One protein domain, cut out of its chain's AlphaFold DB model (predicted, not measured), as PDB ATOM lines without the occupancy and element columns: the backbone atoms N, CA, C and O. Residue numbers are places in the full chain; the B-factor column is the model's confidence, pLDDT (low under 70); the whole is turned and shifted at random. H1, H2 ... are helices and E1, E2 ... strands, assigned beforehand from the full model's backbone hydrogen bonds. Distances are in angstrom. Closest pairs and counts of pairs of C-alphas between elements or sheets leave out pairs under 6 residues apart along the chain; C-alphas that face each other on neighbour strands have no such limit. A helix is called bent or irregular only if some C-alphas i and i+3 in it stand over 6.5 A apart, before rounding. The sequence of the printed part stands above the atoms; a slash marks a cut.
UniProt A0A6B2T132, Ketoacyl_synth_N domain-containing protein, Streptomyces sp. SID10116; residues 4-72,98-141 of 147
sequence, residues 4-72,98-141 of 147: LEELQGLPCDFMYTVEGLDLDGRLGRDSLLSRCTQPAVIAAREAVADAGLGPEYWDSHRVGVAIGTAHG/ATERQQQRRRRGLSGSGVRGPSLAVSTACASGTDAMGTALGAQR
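AT A GLANCE: This is residues 4 to 72 and 98 to 141 of the 147 residues of the protein "Ketoacyl_synth_N domain-containing protein" of Streptomyces sp. SID10116 (UniProt A0A6B2T132). Two short strands side by side, E1 and E2, make a small parallel sheet with the long helix H4 along one face and H3 over the other; H2 lies beyond E1 on H3's side, and H1 packs on H2 farther out. From this small body the unnamed stretch of residues 4 to 22 reaches out as a long arm, its C-alphas 15 to 33 A from the mean of all C-alphas. The printed part has 113 residues, with four named helices and two named strands in the order H1, H2, E1, H3, E2, H4; the sheet's order is E1, E2. Under half of the residues, 51, are in named elements, and by these the class is mostly helix. The whole is only just compact, close to loose, with a radius of gyration of the C-alphas of 15.9 A, and elongated, spanning 53 by 31 by 26 A.

IN THESE COORDINATES: E1 is residues 65 to 68, 10.0 A long, and E2 is residues 119 to 122, 10.1 A long. H4, residues 125 to 141, is 24.7 A from C-alpha 125 at (-8.630, 59.023, 22.812) to C-alpha 141 at (-1.213, 35.484, 22.538). It is irregular, with C-alphas 126 and 129 7.4 A apart, and has a kink of 30 degrees near residue 132. H3 is residues 102 to 109, 9.8 A. H2 is residues 38 to 50, 18.5 A. H1 is residues 23 to 27, 5.9 A, with C-alpha 23 at (-28.700, 51.002, 12.265).

HOW THE PARTS SIT: E1 and E2 are parallel neighbours, their directions 17 degrees apart; N 120 and O 65, at 2.8 A, and N 67 and O 120, at 3.0 A, are within hydrogen-bond range. The closest C-alphas of E1 and H4 are those of Gly 68 and Gly 129, 4.5 A; of E2 and H4, Val 122 and Ala 132, 5.4 A. H3 comes closest to E2 with the C-alphas of Gln 103 and Ser 119, 6.1 A apart. H3 and H4 are apart. H2 and H3 are close but not clearly touching, the closest C-alphas being those of Val 41 and Gly 109, 6.5 A; they run the same way at a steep tilt of 46 degrees. H2 touches H1 with residues 38 to 42 alone, the closest C-alphas being those of Leu 23 and Gln 38, 6.9 A. Each O i to N i+4 pair is within hydrogen-bond range in H1, H2 and H3; in H4, 11 of 13 are.

THE WHOLE: The two C-alphas farthest apart, those of Gly 9 and Glu 56, are 53.6 A apart. Residues 73 to 97 are not printed, and C-alphas 72 and 98 are 7.2 A apart across this cut, which falls in the link from E1 to H3. The link from H2 to E1, 14 residues, is long. The mean pLDDT of the printed part is 79.6; residues 29 to 32, 72 and 98 to 114 are under 70.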
ATOM      1  N   LEU A   4     -23.956  70.967   8.158       80.25
ATOM      2  CA  LEU A   4     -25.209  70.521   8.759       80.25
ATOM      3  C   LEU A   4     -25.978  71.765   9.212       80.25
ATOM      4  O   LEU A   4     -25.364  72.723   9.680       80.25
ATOM      5  N   GLU A   5     -27.307  71.749   9.104       85.31
ATOM      6  CA  GLU A   5     -28.150  72.871   9.547       85.31
ATOM      7  C   GLU A   5     -27.902  73.210  11.027       85.31
ATOM      8  O   GLU A   5     -27.756  74.372  11.389       85.31
ATOM      9  N   GLU A   6     -27.709  72.183  11.857       85.25
ATOM     10  CA  GLU A   6     -27.378  72.292  13.284       85.25
ATOM     11  C   GLU A   6     -26.042  73.001  13.571       85.25
ATOM     12  O   GLU A   6     -25.811  73.449  14.692       85.25
ATOM     13  N   LEU A   7     -25.149  73.090  12.582       89.12
ATOM     14  CA  LEU A   7     -23.831  73.713  12.722       89.12
ATOM     15  C   LEU A   7     -23.789  75.149  12.176       89.12
ATOM     16  O   LEU A   7     -22.742  75.796  12.227       89.12
ATOM     17  N   GLN A   8     -24.906  75.667  11.655       91.31
ATOM     18  CA  GLN A   8     -24.960  77.018  11.103       91.31
ATOM     19  C   GLN A   8     -24.653  78.073  12.175       91.31
ATOM     20  O   GLN A   8     -25.245  78.094  13.252       91.31
ATOM     21  N   GLY A   9     -23.719  78.976  11.861       90.31
ATOM     22  CA  GLY A   9     -23.309  80.060  12.759       90.31
ATOM     23  C   GLY A   9     -22.282  79.668  13.829       90.31
ATOM     24  O   GLY A   9     -21.899  80.524  14.626       90.31
ATOM     25  N   LEU A  10     -21.803  78.417  13.849       93.69
ATOM     26  CA  LEU A  10     -20.706  77.990  14.721       93.69
ATOM     27  C   LEU A  10     -19.327  78.269  14.088       93.69
ATOM     28  O   LEU A  10     -19.209  78.283  12.864       93.69
ATOM     29  N   PRO A  11     -18.251  78.428  14.893       93.31
ATOM     30  CA  PRO A  11     -16.889  78.613  14.374       93.31
ATOM     31  C   PRO A  11     -16.373  77.447  13.515       93.31
ATOM     32  O   PRO A  11     -15.465  77.629  12.708       93.31
ATOM     33  N   CYS A  12     -16.929  76.250  13.715       90.88
ATOM     34  CA  CYS A  12     -16.724  75.078  12.875       90.88
ATOM     35  C   CYS A  12     -18.101  74.600  12.408       90.88
ATOM     36  O   CYS A  12     -18.897  74.125  13.218       90.88
ATOM     37  N   ASP A  13     -18.376  74.758  11.119       91.44
ATOM     38  CA  ASP A  13     -19.690  74.552  10.508       91.44
ATOM     39  C   ASP A  13     -19.783  73.247   9.696       91.44
ATOM     40  O   ASP A  13     -20.748  73.023   8.961       91.44
ATOM     41  N   PHE A  14     -18.790  72.363   9.828       88.38
ATOM     42  CA  PHE A  14     -18.706  71.119   9.071       88.38
ATOM     43  C   PHE A  14     -18.407  69.901   9.944       88.38
ATOM     44  O   PHE A  14     -17.729  69.966  10.966       88.38
ATOM     45  N   MET A  15     -18.903  68.753   9.490       88.38
ATOM     46  CA  MET A  15     -18.749  67.453  10.135       88.38
ATOM     47  C   MET A  15     -18.874  66.367   9.066       88.38
ATOM     48  O   MET A  15     -19.648  66.506   8.118       88.38
ATOM     49  N   TYR A  16     -18.143  65.267   9.225       87.88
ATOM     50  CA  TYR A  16     -18.353  64.075   8.407       87.88
ATOM     51  C   TYR A  16     -19.353  63.155   9.099       87.88
ATOM     52  O   TYR A  16     -19.145  62.731  10.237       87.88
ATOM     53  N   THR A  17     -20.443  62.850   8.407       83.75
ATOM     54  CA  THR A  17     -21.497  61.961   8.889       83.75
ATOM     55  C   THR A  17     -21.560  60.706   8.032       83.75
ATOM     56  O   THR A  17     -21.198  60.702   6.855       83.75
ATOM     57  N   VAL A  18     -22.012  59.613   8.642       83.75
ATOM     58  CA  VAL A  18     -22.330  58.382   7.919       83.75
ATOM     59  C   VAL A  18     -23.796  58.468   7.499       83.75
ATOM     60  O   VAL A  18     -24.682  58.430   8.354       83.75
ATOM     61  N   GLU A  19     -24.043  58.620   6.198       81.69
ATOM     62  CA  GLU A  19     -25.381  58.598   5.592       81.69
ATOM     63  C   GLU A  19     -25.731  57.174   5.114       81.69
ATOM     64  O   GLU A  19     -24.848  56.369   4.822       81.69
ATOM     65  N   GLY A  20     -27.026  56.844   5.046       82.81
ATOM     66  CA  GLY A  20     -27.510  55.583   4.463       82.81
ATOM     67  C   GLY A  20     -27.257  54.309   5.282       82.81
ATOM     68  O   GLY A  20     -27.663  53.229   4.860       82.81
ATOM     69  N   LEU A  21     -26.623  54.405   6.455       84.75
ATOM     70  CA  LEU A  21     -26.452  53.266   7.353       84.75
ATOM     71  C   LEU A  21     -27.710  53.065   8.207       84.75
ATOM     72  O   LEU A  21     -27.920  53.767   9.196       84.75
ATOM     73  N   ASP A  22     -28.524  52.078   7.833       86.75
ATOM     74  CA  ASP A  22     -29.686  51.649   8.613       86.75
ATOM     75  C   ASP A  22     -29.243  50.881   9.871       86.75
ATOM     76  O   ASP A  22     -28.979  49.679   9.843       86.75
ATOM     77  N   LEU A  23     -29.100  51.594  10.987       83.88
ATOM     78  CA  LEU A  23     -28.700  51.002  12.265       83.88
ATOM     79  C   LEU A  23     -29.818  50.127  12.850       83.88
ATOM     80  O   LEU A  23     -29.532  49.061  13.399       83.88
ATOM     81  N   ASP A  24     -31.072  50.552  12.697       82.25
ATOM     82  CA  ASP A  24     -32.236  49.895  13.293       82.25
ATOM     83  C   ASP A  24     -32.567  48.579  12.584       82.25
ATOM     84  O   ASP A  24     -32.791  47.567  13.248       82.25
ATOM     85  N   GLY A  25     -32.527  48.538  11.249       84.38
ATOM     86  CA  GLY A  25     -32.722  47.297  10.497       84.38
ATOM     87  C   GLY A  25     -31.595  46.283  10.704       84.38
ATOM     88  O   GLY A  25     -31.834  45.075  10.686       84.38
ATOM     89  N   ARG A  26     -30.364  46.745  10.967       83.00
ATOM     90  CA  ARG A  26     -29.183  45.873  11.120       83.00
ATOM     91  C   ARG A  26     -28.947  45.365  12.541       83.00
ATOM     92  O   ARG A  26     -28.347  44.301  12.722       83.00
ATOM     93  N   LEU A  27     -29.380  46.112  13.554       77.88
ATOM     94  CA  LEU A  27     -29.236  45.735  14.965       77.88
ATOM     95  C   LEU A  27     -30.567  45.336  15.616       77.88
ATOM     96  O   LEU A  27     -30.554  44.738  16.692       77.88
ATOM     97  N   GLY A  28     -31.705  45.609  14.972       72.44
ATOM     98  CA  GLY A  28     -33.027  45.490  15.577       72.44
ATOM     99  C   GLY A  28     -33.238  46.531  16.681       72.44
ATOM    100  O   GLY A  28     -32.481  47.488  16.824       72.44
ATOM    101  N   ARG A  29     -34.238  46.318  17.549       60.25
ATOM    102  CA  ARG A  29     -34.500  47.167  18.734       60.25
ATOM    103  C   ARG A  29     -33.449  47.020  19.850       60.25
ATOM    104  O   ARG A  29     -33.781  47.176  21.030       60.25
ATOM    105  N   ASP A  30     -32.183  46.775  19.523       57.16
ATOM    106  CA  ASP A  30     -31.069  46.769  20.480       57.16
ATOM    107  C   ASP A  30     -30.662  48.217  20.850       57.16
ATOM    108  O   ASP A  30     -29.508  48.645  20.798       57.16
ATOM    109  N   SER A  31     -31.680  48.980  21.271       55.50
ATOM    110  CA  SER A  31     -31.740  50.394  21.691       55.50
ATOM    111  C   SER A  31     -30.867  50.740  22.903       55.50
ATOM    112  O   SER A  31     -30.961  51.814  23.501       55.50
ATOM    113  N   LEU A  32     -30.046  49.786  23.323       64.06
ATOM    114  CA  LEU A  32     -29.232  49.830  24.517       64.06
ATOM    115  C   LEU A  32     -27.766  50.153  24.210       64.06
ATOM    116  O   LEU A  32     -27.055  50.543  25.141       64.06
ATOM    117  N   LEU A  33     -27.324  50.000  22.955       72.94
ATOM    118  CA  LEU A  33     -25.998  50.405  22.487       72.94
ATOM    119  C   LEU A  33     -25.953  51.913  22.226       72.94
ATOM    120  O   LEU A  33     -26.869  52.473  21.632       72.94
ATOM    121  N   SER A  34     -24.858  52.565  22.627       74.94
ATOM    122  CA  SER A  34     -24.620  53.959  22.235       74.94
ATOM    123  C   SER A  34     -24.446  54.061  20.723       74.94
ATOM    124  O   SER A  34     -23.855  53.169  20.113       74.94
ATOM    125  N   ARG A  35     -24.862  55.184  20.129       77.56
ATOM    126  CA  ARG A  35     -24.746  55.426  18.681       77.56
ATOM    127  C   ARG A  35     -23.326  55.242  18.132       77.56
ATOM    128  O   ARG A  35     -23.168  54.748  17.029       77.56
ATOM    129  N   CYS A  36     -22.288  55.557  18.912       79.44
ATOM    130  CA  CYS A  36     -20.889  55.311  18.534       79.44
ATOM    131  C   CYS A  36     -20.494  53.820  18.533       79.44
ATOM    132  O   CYS A  36     -19.558  53.429  17.848       79.44
ATOM    133  N   THR A  37     -21.189  52.983  19.310       80.25
ATOM    134  CA  THR A  37     -20.920  51.542  19.442       80.25
ATOM    135  C   THR A  37     -21.670  50.727  18.385       80.25
ATOM    136  O   THR A  37     -21.191  49.678  17.969       80.25
ATOM    137  N   GLN A  38     -22.835  51.201  17.939       82.31
ATOM    138  CA  GLN A  38     -23.659  50.542  16.921       82.31
ATOM    139  C   GLN A  38     -22.895  50.224  15.614       82.31
ATOM    140  O   GLN A  38     -22.851  49.046  15.253       82.31
ATOM    141  N   PRO A  39     -22.225  51.181  14.937       85.69
ATOM    142  CA  PRO A  39     -21.470  50.884  13.721       85.69
ATOM    143  C   PRO A  39     -20.283  49.950  13.984       85.69
ATOM    144  O   PRO A  39     -19.981  49.111  13.145       85.69
ATOM    145  N   ALA A  40     -19.652  50.022  15.163       85.62
ATOM    146  CA  ALA A  40     -18.564  49.113  15.525       85.62
ATOM    147  C   ALA A  40     -19.042  47.653  15.645       85.62
ATOM    148  O   ALA A  40     -18.358  46.739  15.197       85.62
ATOM    149  N   VAL A  41     -20.231  47.426  16.218       84.12
ATOM    150  CA  VAL A  41     -20.840  46.085  16.297       84.12
ATOM    151  C   VAL A  41     -21.235  45.578  14.912       84.12
ATOM    152  O   VAL A  41     -21.027  44.405  14.612       84.12
ATOM    153  N   ILE A  42     -21.785  46.450  14.067       87.12
ATOM    154  CA  ILE A  42     -22.132  46.114  12.686       87.12
ATOM    155  C   ILE A  42     -20.884  45.688  11.903       87.12
ATOM    156  O   ILE A  42     -20.869  44.588  11.358       87.12
ATOM    157  N   ALA A  43     -19.830  46.505  11.929       89.31
ATOM    158  CA  ALA A  43     -18.572  46.214  11.250       89.31
ATOM    159  C   ALA A  43     -17.931  44.914  11.763       89.31
ATOM    160  O   ALA A  43     -17.411  44.127  10.981       89.31
ATOM    161  N   ALA A  44     -18.013  44.640  13.070       87.25
ATOM    162  CA  ALA A  44     -17.531  43.381  13.632       87.25
ATOM    163  C   ALA A  44     -18.311  42.164  13.103       87.25
ATOM    164  O   ALA A  44     -17.703  41.143  12.790       87.25
ATOM    165  N   ARG A  45     -19.643  42.262  12.975       85.25
ATOM    166  CA  ARG A  45     -20.471  41.195  12.382       85.25
ATOM    167  C   ARG A  45     -20.129  40.970  10.907       85.25
ATOM    168  O   ARG A  45     -20.031  39.823  10.490       85.25
ATOM    169  N   GLU A  46     -19.936  42.046  10.144       88.81
ATOM    170  CA  GLU A  46     -19.514  41.970   8.739       88.81
ATOM    171  C   GLU A  46     -18.141  41.312   8.601       88.81
ATOM    172  O   GLU A  46     -17.999  40.396   7.803       88.81
ATOM    173  N   ALA A  47     -17.160  41.707   9.418       89.69
ATOM    174  CA  ALA A  47     -15.813  41.139   9.380       89.69
ATOM    175  C   ALA A  47     -15.784  39.645   9.744       89.69
ATOM    176  O   ALA A  47     -15.045  38.872   9.141       89.69
ATOM    177  N   VAL A  48     -16.597  39.220  10.718       85.44
ATOM    178  CA  VAL A  48     -16.757  37.796  11.061       85.44
ATOM    179  C   VAL A  48     -17.356  37.011   9.892       85.44
ATOM    180  O   VAL A  48     -16.862  35.931   9.572       85.44
ATOM    181  N   ALA A  49     -18.398  37.555   9.256       86.94
ATOM    182  CA  ALA A  49     -19.048  36.920   8.114       86.94
ATOM    183  C   ALA A  49     -18.119  36.847   6.890       86.94
ATOM    184  O   ALA A  49     -18.066  35.812   6.231       86.94
ATOM    185  N   ASP A  50     -17.356  37.908   6.621       91.19
ATOM    186  CA  ASP A  50     -16.350  37.967   5.552       91.19
ATOM    187  C   ASP A  50     -15.224  36.943   5.766       91.19
ATOM    188  O   ASP A  50     -14.786  36.282   4.829       91.19
ATOM    189  N   ALA A  51     -14.830  36.707   7.021       88.06
ATOM    190  CA  ALA A  51     -13.888  35.647   7.380       88.06
ATOM    191  C   ALA A  51     -14.461  34.222   7.223       88.06
ATOM    192  O   ALA A  51     -13.736  33.250   7.445       88.06
ATOM    193  N   GLY A  52     -15.748  34.075   6.884       87.50
ATOM    194  CA  GLY A  52     -16.430  32.782   6.810       87.50
ATOM    195  C   GLY A  52     -16.524  32.076   8.165       87.50
ATOM    196  O   GLY A  52     -16.596  30.850   8.212       87.50
ATOM    197  N   LEU A  53     -16.469  32.835   9.263       82.00
ATOM    198  CA  LEU A  53     -16.527  32.304  10.619       82.00
ATOM    199  C   LEU A  53     -17.935  32.439  11.201       82.00
ATOM    200  O   LEU A  53     -18.690  33.361  10.889       82.00
ATOM    201  N   GLY A  54     -18.259  31.532  12.114       76.56
ATOM    202  CA  GLY A  54     -19.558  31.441  12.764       76.56
ATOM    203  C   GLY A  54     -19.463  30.751  14.126       76.56
ATOM    204  O   GLY A  54     -18.424  30.164  14.445       76.56
ATOM    205  N   PRO A  55     -20.527  30.812  14.945       73.69
ATOM    206  CA  PRO A  55     -20.586  30.170  16.261       73.69
ATOM    207  C   PRO A  55     -20.241  28.676  16.266       73.69
ATOM    208  O   PRO A  55     -19.793  28.150  17.279       73.69
ATOM    209  N   GLU A  56     -20.467  27.996  15.149       80.31
ATOM    210  CA  GLU A  56     -20.173  26.587  14.910       80.31
ATOM    211  C   GLU A  56     -18.676  26.294  14.721       80.31
ATOM    212  O   GLU A  56     -18.257  25.147  14.871       80.31
ATOM    213  N   TYR A  57     -17.866  27.316  14.433       78.94
ATOM    214  CA  TYR A  57     -16.437  27.184  14.144       78.94
ATOM    215  C   TYR A  57     -15.527  27.512  15.334       78.94
ATOM    216  O   TYR A  57     -14.311  27.373  15.215       78.94
ATOM    217  N   TRP A  58     -16.077  27.944  16.475       79.94
ATOM    218  CA  TRP A  58     -15.279  28.327  17.642       79.94
ATOM    219  C   TRP A  58     -15.901  27.913  18.976       79.94
ATOM    220  O   TRP A  58     -17.116  27.784  19.127       79.94
ATOM    221  N   ASP A  59     -15.060  27.789  20.004       82.00
ATOM    222  CA  ASP A  59     -15.549  27.748  21.381       82.00
ATOM    223  C   ASP A  59     -15.939  29.158  21.840       82.00
ATOM    224  O   ASP A  59     -15.092  30.028  22.051       82.00
ATOM    225  N   SER A  60     -17.238  29.360  22.071       79.25
ATOM    226  CA  SER A  60     -17.822  30.582  22.636       79.25
ATOM    227  C   SER A  60     -17.029  31.203  23.796       79.25
ATOM    228  O   SER A  60     -16.902  32.428  23.868       79.25
ATOM    229  N   HIS A  61     -16.483  30.394  24.709       82.12
ATOM    230  CA  HIS A  61     -15.754  30.869  25.889       82.12
ATOM    231  C   HIS A  61     -14.346  31.375  25.565       82.12
ATOM    232  O   HIS A  61     -13.772  32.128  26.354       82.12
ATOM    233  N   ARG A  62     -13.825  31.021  24.389       83.06
ATOM    234  CA  ARG A  62     -12.537  31.475  23.862       83.06
ATOM    235  C   ARG A  62     -12.666  32.539  22.782       83.06
ATOM    236  O   ARG A  62     -11.672  32.884  22.158       83.06
ATOM    237  N   VAL A  63     -13.853  33.091  22.563       83.50
ATOM    238  CA  VAL A  63     -14.011  34.262  21.700       83.50
ATOM    239  C   VAL A  63     -14.300  35.469  22.564       83.50
ATOM    240  O   VAL A  63     -15.291  35.501  23.291       83.50
ATOM    241  N   GLY A  64     -13.401  36.448  22.511       84.25
ATOM    242  CA  GLY A  64     -13.520  37.716  23.220       84.25
ATOM    243  C   GLY A  64     -13.744  38.887  22.268       84.25
ATOM    244  O   GLY A  64     -13.591  38.768  21.056       84.25
ATOM    245  N   VAL A  65     -14.097  40.037  22.833       84.50
ATOM    246  CA  VAL A  65     -14.370  41.282  22.109       84.50
ATOM    247  C   VAL A  65     -13.602  42.415  22.769       84.50
ATOM    248  O   VAL A  65     -13.698  42.615  23.978       84.50
ATOM    249  N   ALA A  66     -12.879  43.199  21.978       88.12
ATOM    250  CA  ALA A  66     -12.275  44.451  22.415       88.12
ATOM    251  C   ALA A  66     -12.773  45.571  21.501       88.12
ATOM    252  O   ALA A  66     -12.572  45.519  20.293       88.12
ATOM    253  N   ILE A  67     -13.453  46.569  22.070       86.12
ATOM    254  CA  ILE A  67     -13.988  47.703  21.306       86.12
ATOM    255  C   ILE A  67     -13.368  49.003  21.818       86.12
ATOM    256  O   ILE A  67     -13.530  49.366  22.990       86.12
ATOM    257  N   GLY A  68     -12.685  49.708  20.918       87.25
ATOM    258  CA  GLY A  68     -12.065  51.004  21.170       87.25
ATOM    259  C   GLY A  68     -13.045  52.163  20.999       87.25
ATOM    260  O   GLY A  68     -13.683  52.269  19.956       87.25
ATOM    261  N   THR A  69     -13.168  53.046  21.992       84.69
ATOM    262  CA  THR A  69     -13.944  54.295  21.877       84.69
ATOM    263  C   THR A  69     -13.279  55.404  22.683       84.69
ATOM    264  O   THR A  69     -13.058  55.204  23.872       84.69
ATOM    265  N   ALA A  70     -13.056  56.580  22.089       81.31
ATOM    266  CA  ALA A  70     -12.534  57.740  22.819       81.31
ATOM    267  C   ALA A  70     -13.521  58.245  23.885       81.31
ATOM    268  O   ALA A  70     -13.144  58.505  25.020       81.31
ATOM    269  N   HIS A  71     -14.798  58.350  23.512       74.25
ATOM    270  CA  HIS A  71     -15.883  58.743  24.403       74.25
ATOM    271  C   HIS A  71     -17.126  57.913  24.074       74.25
ATOM    272  O   HIS A  71     -17.709  58.036  22.997       74.25
ATOM    273  N   GLY A  72     -17.529  57.039  24.994       69.94
ATOM    274  CA  GLY A  72     -18.764  56.269  24.873       69.94
ATOM    275  C   GLY A  72     -19.949  57.015  25.486       69.94
ATOM    276  O   GLY A  72     -19.851  57.506  26.605       69.94
ATOM    277  N   ALA A  98     -25.062  55.226  30.393       53.44
ATOM    278  CA  ALA A  98     -23.976  56.034  29.837       53.44
ATOM    279  C   ALA A  98     -22.662  55.259  29.613       53.44
ATOM    280  O   ALA A  98     -22.113  55.299  28.515       53.44
ATOM    281  N   THR A  99     -22.162  54.520  30.608       52.91
ATOM    282  CA  THR A  99     -20.721  54.161  30.616       52.91
ATOM    283  C   THR A  99     -20.443  52.702  30.962       52.91
ATOM    284  O   THR A  99     -19.745  52.019  30.219       52.91
ATOM    285  N   GLU A 100     -21.039  52.160  32.024       45.84
ATOM    286  CA  GLU A 100     -20.572  50.874  32.578       45.84
ATOM    287  C   GLU A 100     -21.306  49.640  32.036       45.84
ATOM    288  O   GLU A 100     -20.721  48.565  31.904       45.84
ATOM    289  N   ARG A 101     -22.566  49.771  31.598       49.84
ATOM    290  CA  ARG A 101     -23.277  48.643  30.963       49.84
ATOM    291  C   ARG A 101     -22.917  48.440  29.493       49.84
ATOM    292  O   ARG A 101     -23.356  47.445  28.919       49.84
ATOM    293  N   GLN A 102     -22.129  49.324  28.874       51.75
ATOM    294  CA  GLN A 102     -21.722  49.173  27.472       51.75
ATOM    295  C   GLN A 102     -20.936  47.872  27.257       51.75
ATOM    296  O   GLN A 102     -21.131  47.235  26.236       51.75
ATOM    297  N   GLN A 103     -20.153  47.396  28.230       55.34
ATOM    298  CA  GLN A 103     -19.429  46.117  28.124       55.34
ATOM    299  C   GLN A 103     -20.365  44.909  28.033       55.34
ATOM    300  O   GLN A 103     -20.290  44.107  27.102       55.34
ATOM    301  N   GLN A 104     -21.317  44.817  28.965       51.09
ATOM    302  CA  GLN A 104     -22.344  43.774  28.967       51.09
ATOM    303  C   GLN A 104     -23.222  43.849  27.704       51.09
ATOM    304  O   GLN A 104     -23.719  42.834  27.221       51.09
ATOM    305  N   ARG A 105     -23.429  45.062  27.176       54.41
ATOM    306  CA  ARG A 105     -24.266  45.335  26.003       54.41
ATOM    307  C   ARG A 105     -23.540  45.101  24.684       54.41
ATOM    308  O   ARG A 105     -24.180  44.637  23.762       54.41
ATOM    309  N   ARG A 106     -22.224  45.314  24.605       57.09
ATOM    310  CA  ARG A 106     -21.369  44.947  23.459       57.09
ATOM    311  C   ARG A 106     -21.387  43.436  23.231       57.09
ATOM    312  O   ARG A 106     -21.607  42.994  22.111       57.09
ATOM    313  N   ARG A 107     -21.295  42.652  24.316       56.69
ATOM    314  CA  ARG A 107     -21.547  41.200  24.279       56.69
ATOM    315  C   ARG A 107     -22.957  40.869  23.779       56.69
ATOM    316  O   ARG A 107     -23.110  39.970  22.964       56.69
ATOM    317  N   ARG A 108     -23.990  41.594  24.233       56.31
ATOM    318  CA  ARG A 108     -25.384  41.394  23.774       56.31
ATOM    319  C   ARG A 108     -25.612  41.799  22.315       56.31
ATOM    320  O   ARG A 108     -26.291  41.066  21.610       56.31
ATOM    321  N   GLY A 109     -24.979  42.867  21.838       55.59
ATOM    322  CA  GLY A 109     -24.990  43.267  20.430       55.59
ATOM    323  C   GLY A 109     -24.315  42.234  19.527       55.59
ATOM    324  O   GLY A 109     -24.589  42.171  18.335       55.59
ATOM    325  N   LEU A 110     -23.492  41.357  20.096       62.78
ATOM    326  CA  LEU A 110     -22.902  40.199  19.434       62.78
ATOM    327  C   LEU A 110     -23.543  38.877  19.890       62.78
ATOM    328  O   LEU A 110     -23.006  37.811  19.614       62.78
ATOM    329  N   SER A 111     -24.704  38.901  20.554       58.25
ATOM    330  CA  SER A 111     -25.346  37.698  21.114       58.25
ATOM    331  C   SER A 111     -25.640  36.611  20.075       58.25
ATOM    332  O   SER A 111     -25.525  35.433  20.399       58.25
ATOM    333  N   GLY A 112     -25.921  36.989  18.822       60.91
ATOM    334  CA  GLY A 112     -26.073  36.052  17.701       60.91
ATOM    335  C   GLY A 112     -24.776  35.362  17.250       60.91
ATOM    336  O   GLY A 112     -24.837  34.371  16.541       60.91
ATOM    337  N   SER A 113     -23.610  35.848  17.684       62.56
ATOM    338  CA  SER A 113     -22.292  35.279  17.350       62.56
ATOM    339  C   SER A 113     -21.746  34.322  18.422       62.56
ATOM    340  O   SER A 113     -20.638  33.809  18.305       62.56
ATOM    341  N   GLY A 114     -22.502  34.064  19.496       68.88
ATOM    342  CA  GLY A 114     -22.106  33.089  20.517       68.88
ATOM    343  C   GLY A 114     -20.891  33.493  21.362       68.88
ATOM    344  O   GLY A 114     -20.382  32.668  22.103       68.88
ATOM    345  N   VAL A 115     -20.428  34.742  21.308       76.06
ATOM    346  CA  VAL A 115     -19.249  35.222  22.051       76.06
ATOM    347  C   VAL A 115     -19.514  35.254  23.562       76.06
ATOM    348  O   VAL A 115     -20.372  35.995  24.050       76.06
ATOM    349  N   ARG A 116     -18.737  34.483  24.329       77.62
ATOM    350  CA  ARG A 116     -18.807  34.398  25.801       77.62
ATOM    351  C   ARG A 116     -17.478  34.675  26.505       77.62
ATOM    352  O   ARG A 116     -17.491  34.920  27.714       77.62
ATOM    353  N   GLY A 117     -16.363  34.717  25.783       78.75
ATOM    354  CA  GLY A 117     -15.050  35.117  26.297       78.75
ATOM    355  C   GLY A 117     -14.975  36.601  26.692       78.75
ATOM    356  O   GLY A 117     -15.993  37.289  26.707       78.75
ATOM    357  N   PRO A 118     -13.801  37.119  27.094       82.12
ATOM    358  CA  PRO A 118     -13.640  38.462  27.669       82.12
ATOM    359  C   PRO A 118     -14.239  39.593  26.814       82.12
ATOM    360  O   PRO A 118     -14.176  39.545  25.594       82.12
ATOM    361  N   SER A 119     -14.791  40.639  27.444       81.56
ATOM    362  CA  SER A 119     -15.283  41.838  26.743       81.56
ATOM    363  C   SER A 119     -14.640  43.068  27.343       81.56
ATOM    364  O   SER A 119     -14.847  43.352  28.523       81.56
ATOM    365  N   LEU A 120     -13.892  43.788  26.520       82.50
ATOM    366  CA  LEU A 120     -13.055  44.908  26.913       82.50
ATOM    367  C   LEU A 120     -13.478  46.183  26.174       82.50
ATOM    368  O   LEU A 120     -13.927  46.162  25.023       82.50
ATOM    369  N   ALA A 121     -13.289  47.312  26.849       81.75
ATOM    370  CA  ALA A 121     -13.412  48.643  26.273       81.75
ATOM    371  C   ALA A 121     -12.068  49.307  26.451       81.75
ATOM    372  O   ALA A 121     -11.559  49.361  27.569       81.75
ATOM    373  N   VAL A 122     -11.528  49.800  25.349       86.06
ATOM    374  CA  VAL A 122     -10.259  50.511  25.345       86.06
ATOM    375  C   VAL A 122     -10.552  51.964  25.009       86.06
ATOM    376  O   VAL A 122     -11.304  52.252  24.077       86.06
ATOM    377  N   SER A 123     -10.032  52.872  25.824       87.44
ATOM    378  CA  SER A 123     -10.299  54.302  25.716       87.44
ATOM    379  C   SER A 123      -9.003  55.062  25.937       87.44
ATOM    380  O   SER A 123      -8.613  55.333  27.068       87.44
ATOM    381  N   THR A 124      -8.340  55.388  24.836       90.12
ATOM    382  CA  THR A 124      -7.066  56.117  24.770       90.12
ATOM    383  C   THR A 124      -7.160  57.254  23.747       90.12
ATOM    384  O   THR A 124      -6.265  57.505  22.942       90.12
ATOM    385  N   ALA A 125      -8.304  57.951  23.753       90.06
ATOM    386  CA  ALA A 125      -8.630  59.023  22.812       90.06
ATOM    387  C   ALA A 125      -8.470  58.568  21.346       90.06
ATOM    388  O   ALA A 125      -9.043  57.547  20.957       90.06
ATOM    389  N   CYS A 126      -7.707  59.298  20.533       92.69
ATOM    390  CA  CYS A 126      -7.495  58.993  19.116       92.69
ATOM    391  C   CYS A 126      -6.863  57.610  18.879       92.69
ATOM    392  O   CYS A 126      -7.108  57.008  17.838       92.69
ATOM    393  N   ALA A 127      -6.110  57.079  19.850       93.44
ATOM    394  CA  ALA A 127      -5.471  55.766  19.761       93.44
ATOM    395  C   ALA A 127      -6.388  54.603  20.186       93.44
ATOM    396  O   ALA A 127      -6.003  53.442  20.078       93.44
ATOM    397  N   SER A 128      -7.628  54.872  20.622       90.94
ATOM    398  CA  SER A 128      -8.505  53.835  21.198       90.94
ATOM    399  C   SER A 128      -8.717  52.639  20.272       90.94
ATOM    400  O   SER A 128      -8.806  51.507  20.742       90.94
ATOM    401  N   GLY A 129      -8.825  52.882  18.962       88.94
ATOM    402  CA  GLY A 129      -9.001  51.824  17.967       88.94
ATOM    403  C   GLY A 129      -7.761  50.939  17.832       88.94
ATOM    404  O   GLY A 129      -7.865  49.716  17.925       88.94
ATOM    405  N   THR A 130      -6.582  51.548  17.680       93.94
ATOM    406  CA  THR A 130      -5.311  50.819  17.553       93.94
ATOM    407  C   THR A 130      -4.955  50.082  18.838       93.94
ATOM    408  O   THR A 130      -4.548  48.922  18.794       93.94
ATOM    409  N   ASP A 131      -5.200  50.697  19.992       93.69
ATOM    410  CA  ASP A 131      -4.930  50.085  21.290       93.69
ATOM    411  C   ASP A 131      -5.899  48.936  21.577       93.69
ATOM    412  O   ASP A 131      -5.502  47.931  22.168       93.69
ATOM    413  N   ALA A 132      -7.153  49.023  21.113       91.31
ATOM    414  CA  ALA A 132      -8.092  47.904  21.169       91.31
ATOM    415  C   ALA A 132      -7.586  46.705  20.362       91.31
ATOM    416  O   ALA A 132      -7.629  45.578  20.859       91.31
ATOM    417  N   MET A 133      -7.054  46.940  19.159       91.94
ATOM    418  CA  MET A 133      -6.454  45.882  18.342       91.94
ATOM    419  C   MET A 133      -5.215  45.276  19.011       91.94
ATOM    420  O   MET A 133      -5.102  44.053  19.096       91.94
ATOM    421  N   GLY A 134      -4.311  46.109  19.535       93.50
ATOM    422  CA  GLY A 134      -3.127  45.648  20.266       93.50
ATOM    423  C   GLY A 134      -3.492  44.839  21.513       93.50
ATOM    424  O   GLY A 134      -2.926  43.772  21.754       93.50
ATOM    425  N   THR A 135      -4.502  45.293  22.257       90.81
ATOM    426  CA  THR A 135      -5.052  44.587  23.422       90.81
ATOM    427  C   THR A 135      -5.636  43.231  23.026       90.81
ATOM    428  O   THR A 135      -5.363  42.232  23.691       90.81
ATOM    429  N   ALA A 136      -6.402  43.164  21.931       90.19
ATOM    430  CA  ALA A 136      -6.964  41.912  21.425       90.19
ATOM    431  C   ALA A 136      -5.866  40.921  21.009       90.19
ATOM    432  O   ALA A 136      -5.907  39.757  21.406       90.19
ATOM    433  N   LEU A 137      -4.845  41.391  20.286       90.38
ATOM    434  CA  LEU A 137      -3.700  40.574  19.887       90.38
ATOM    435  C   LEU A 137      -2.911  40.061  21.102       90.38
ATOM    436  O   LEU A 137      -2.517  38.894  21.145       90.38
ATOM    437  N   GLY A 138      -2.703  40.908  22.112       87.69
ATOM    438  CA  GLY A 138      -2.083  40.514  23.378       87.69
ATOM    439  C   GLY A 138      -2.887  39.430  24.102       87.69
ATOM    440  O   GLY A 138      -2.332  38.402  24.487       87.69
ATOM    441  N   ALA A 139      -4.207  39.608  24.217       84.12
ATOM    442  CA  ALA A 139      -5.106  38.638  24.844       84.12
ATOM    443  C   ALA A 139      -5.159  37.292  24.093       84.12
ATOM    444  O   ALA A 139      -5.206  36.234  24.722       84.12
ATOM    445  N   GLN A 140      -5.093  37.313  22.758       82.12
ATOM    446  CA  GLN A 140      -4.980  36.109  21.930       82.12
ATOM    447  C   GLN A 140      -3.669  35.357  22.202       82.12
ATOM    448  O   GLN A 140      -3.678  34.139  22.384       82.12
ATOM    449  N   ARG A 141      -2.539  36.074  22.274       78.69
ATOM    450  CA  ARG A 141      -1.213  35.484  22.538       78.69
ATOM    451  C   ARG A 141      -1.099  34.863  23.932       78.69
ATOM    452  O   ARG A 141      -0.392  33.876  24.094       78.69
TER     453      ARG A 141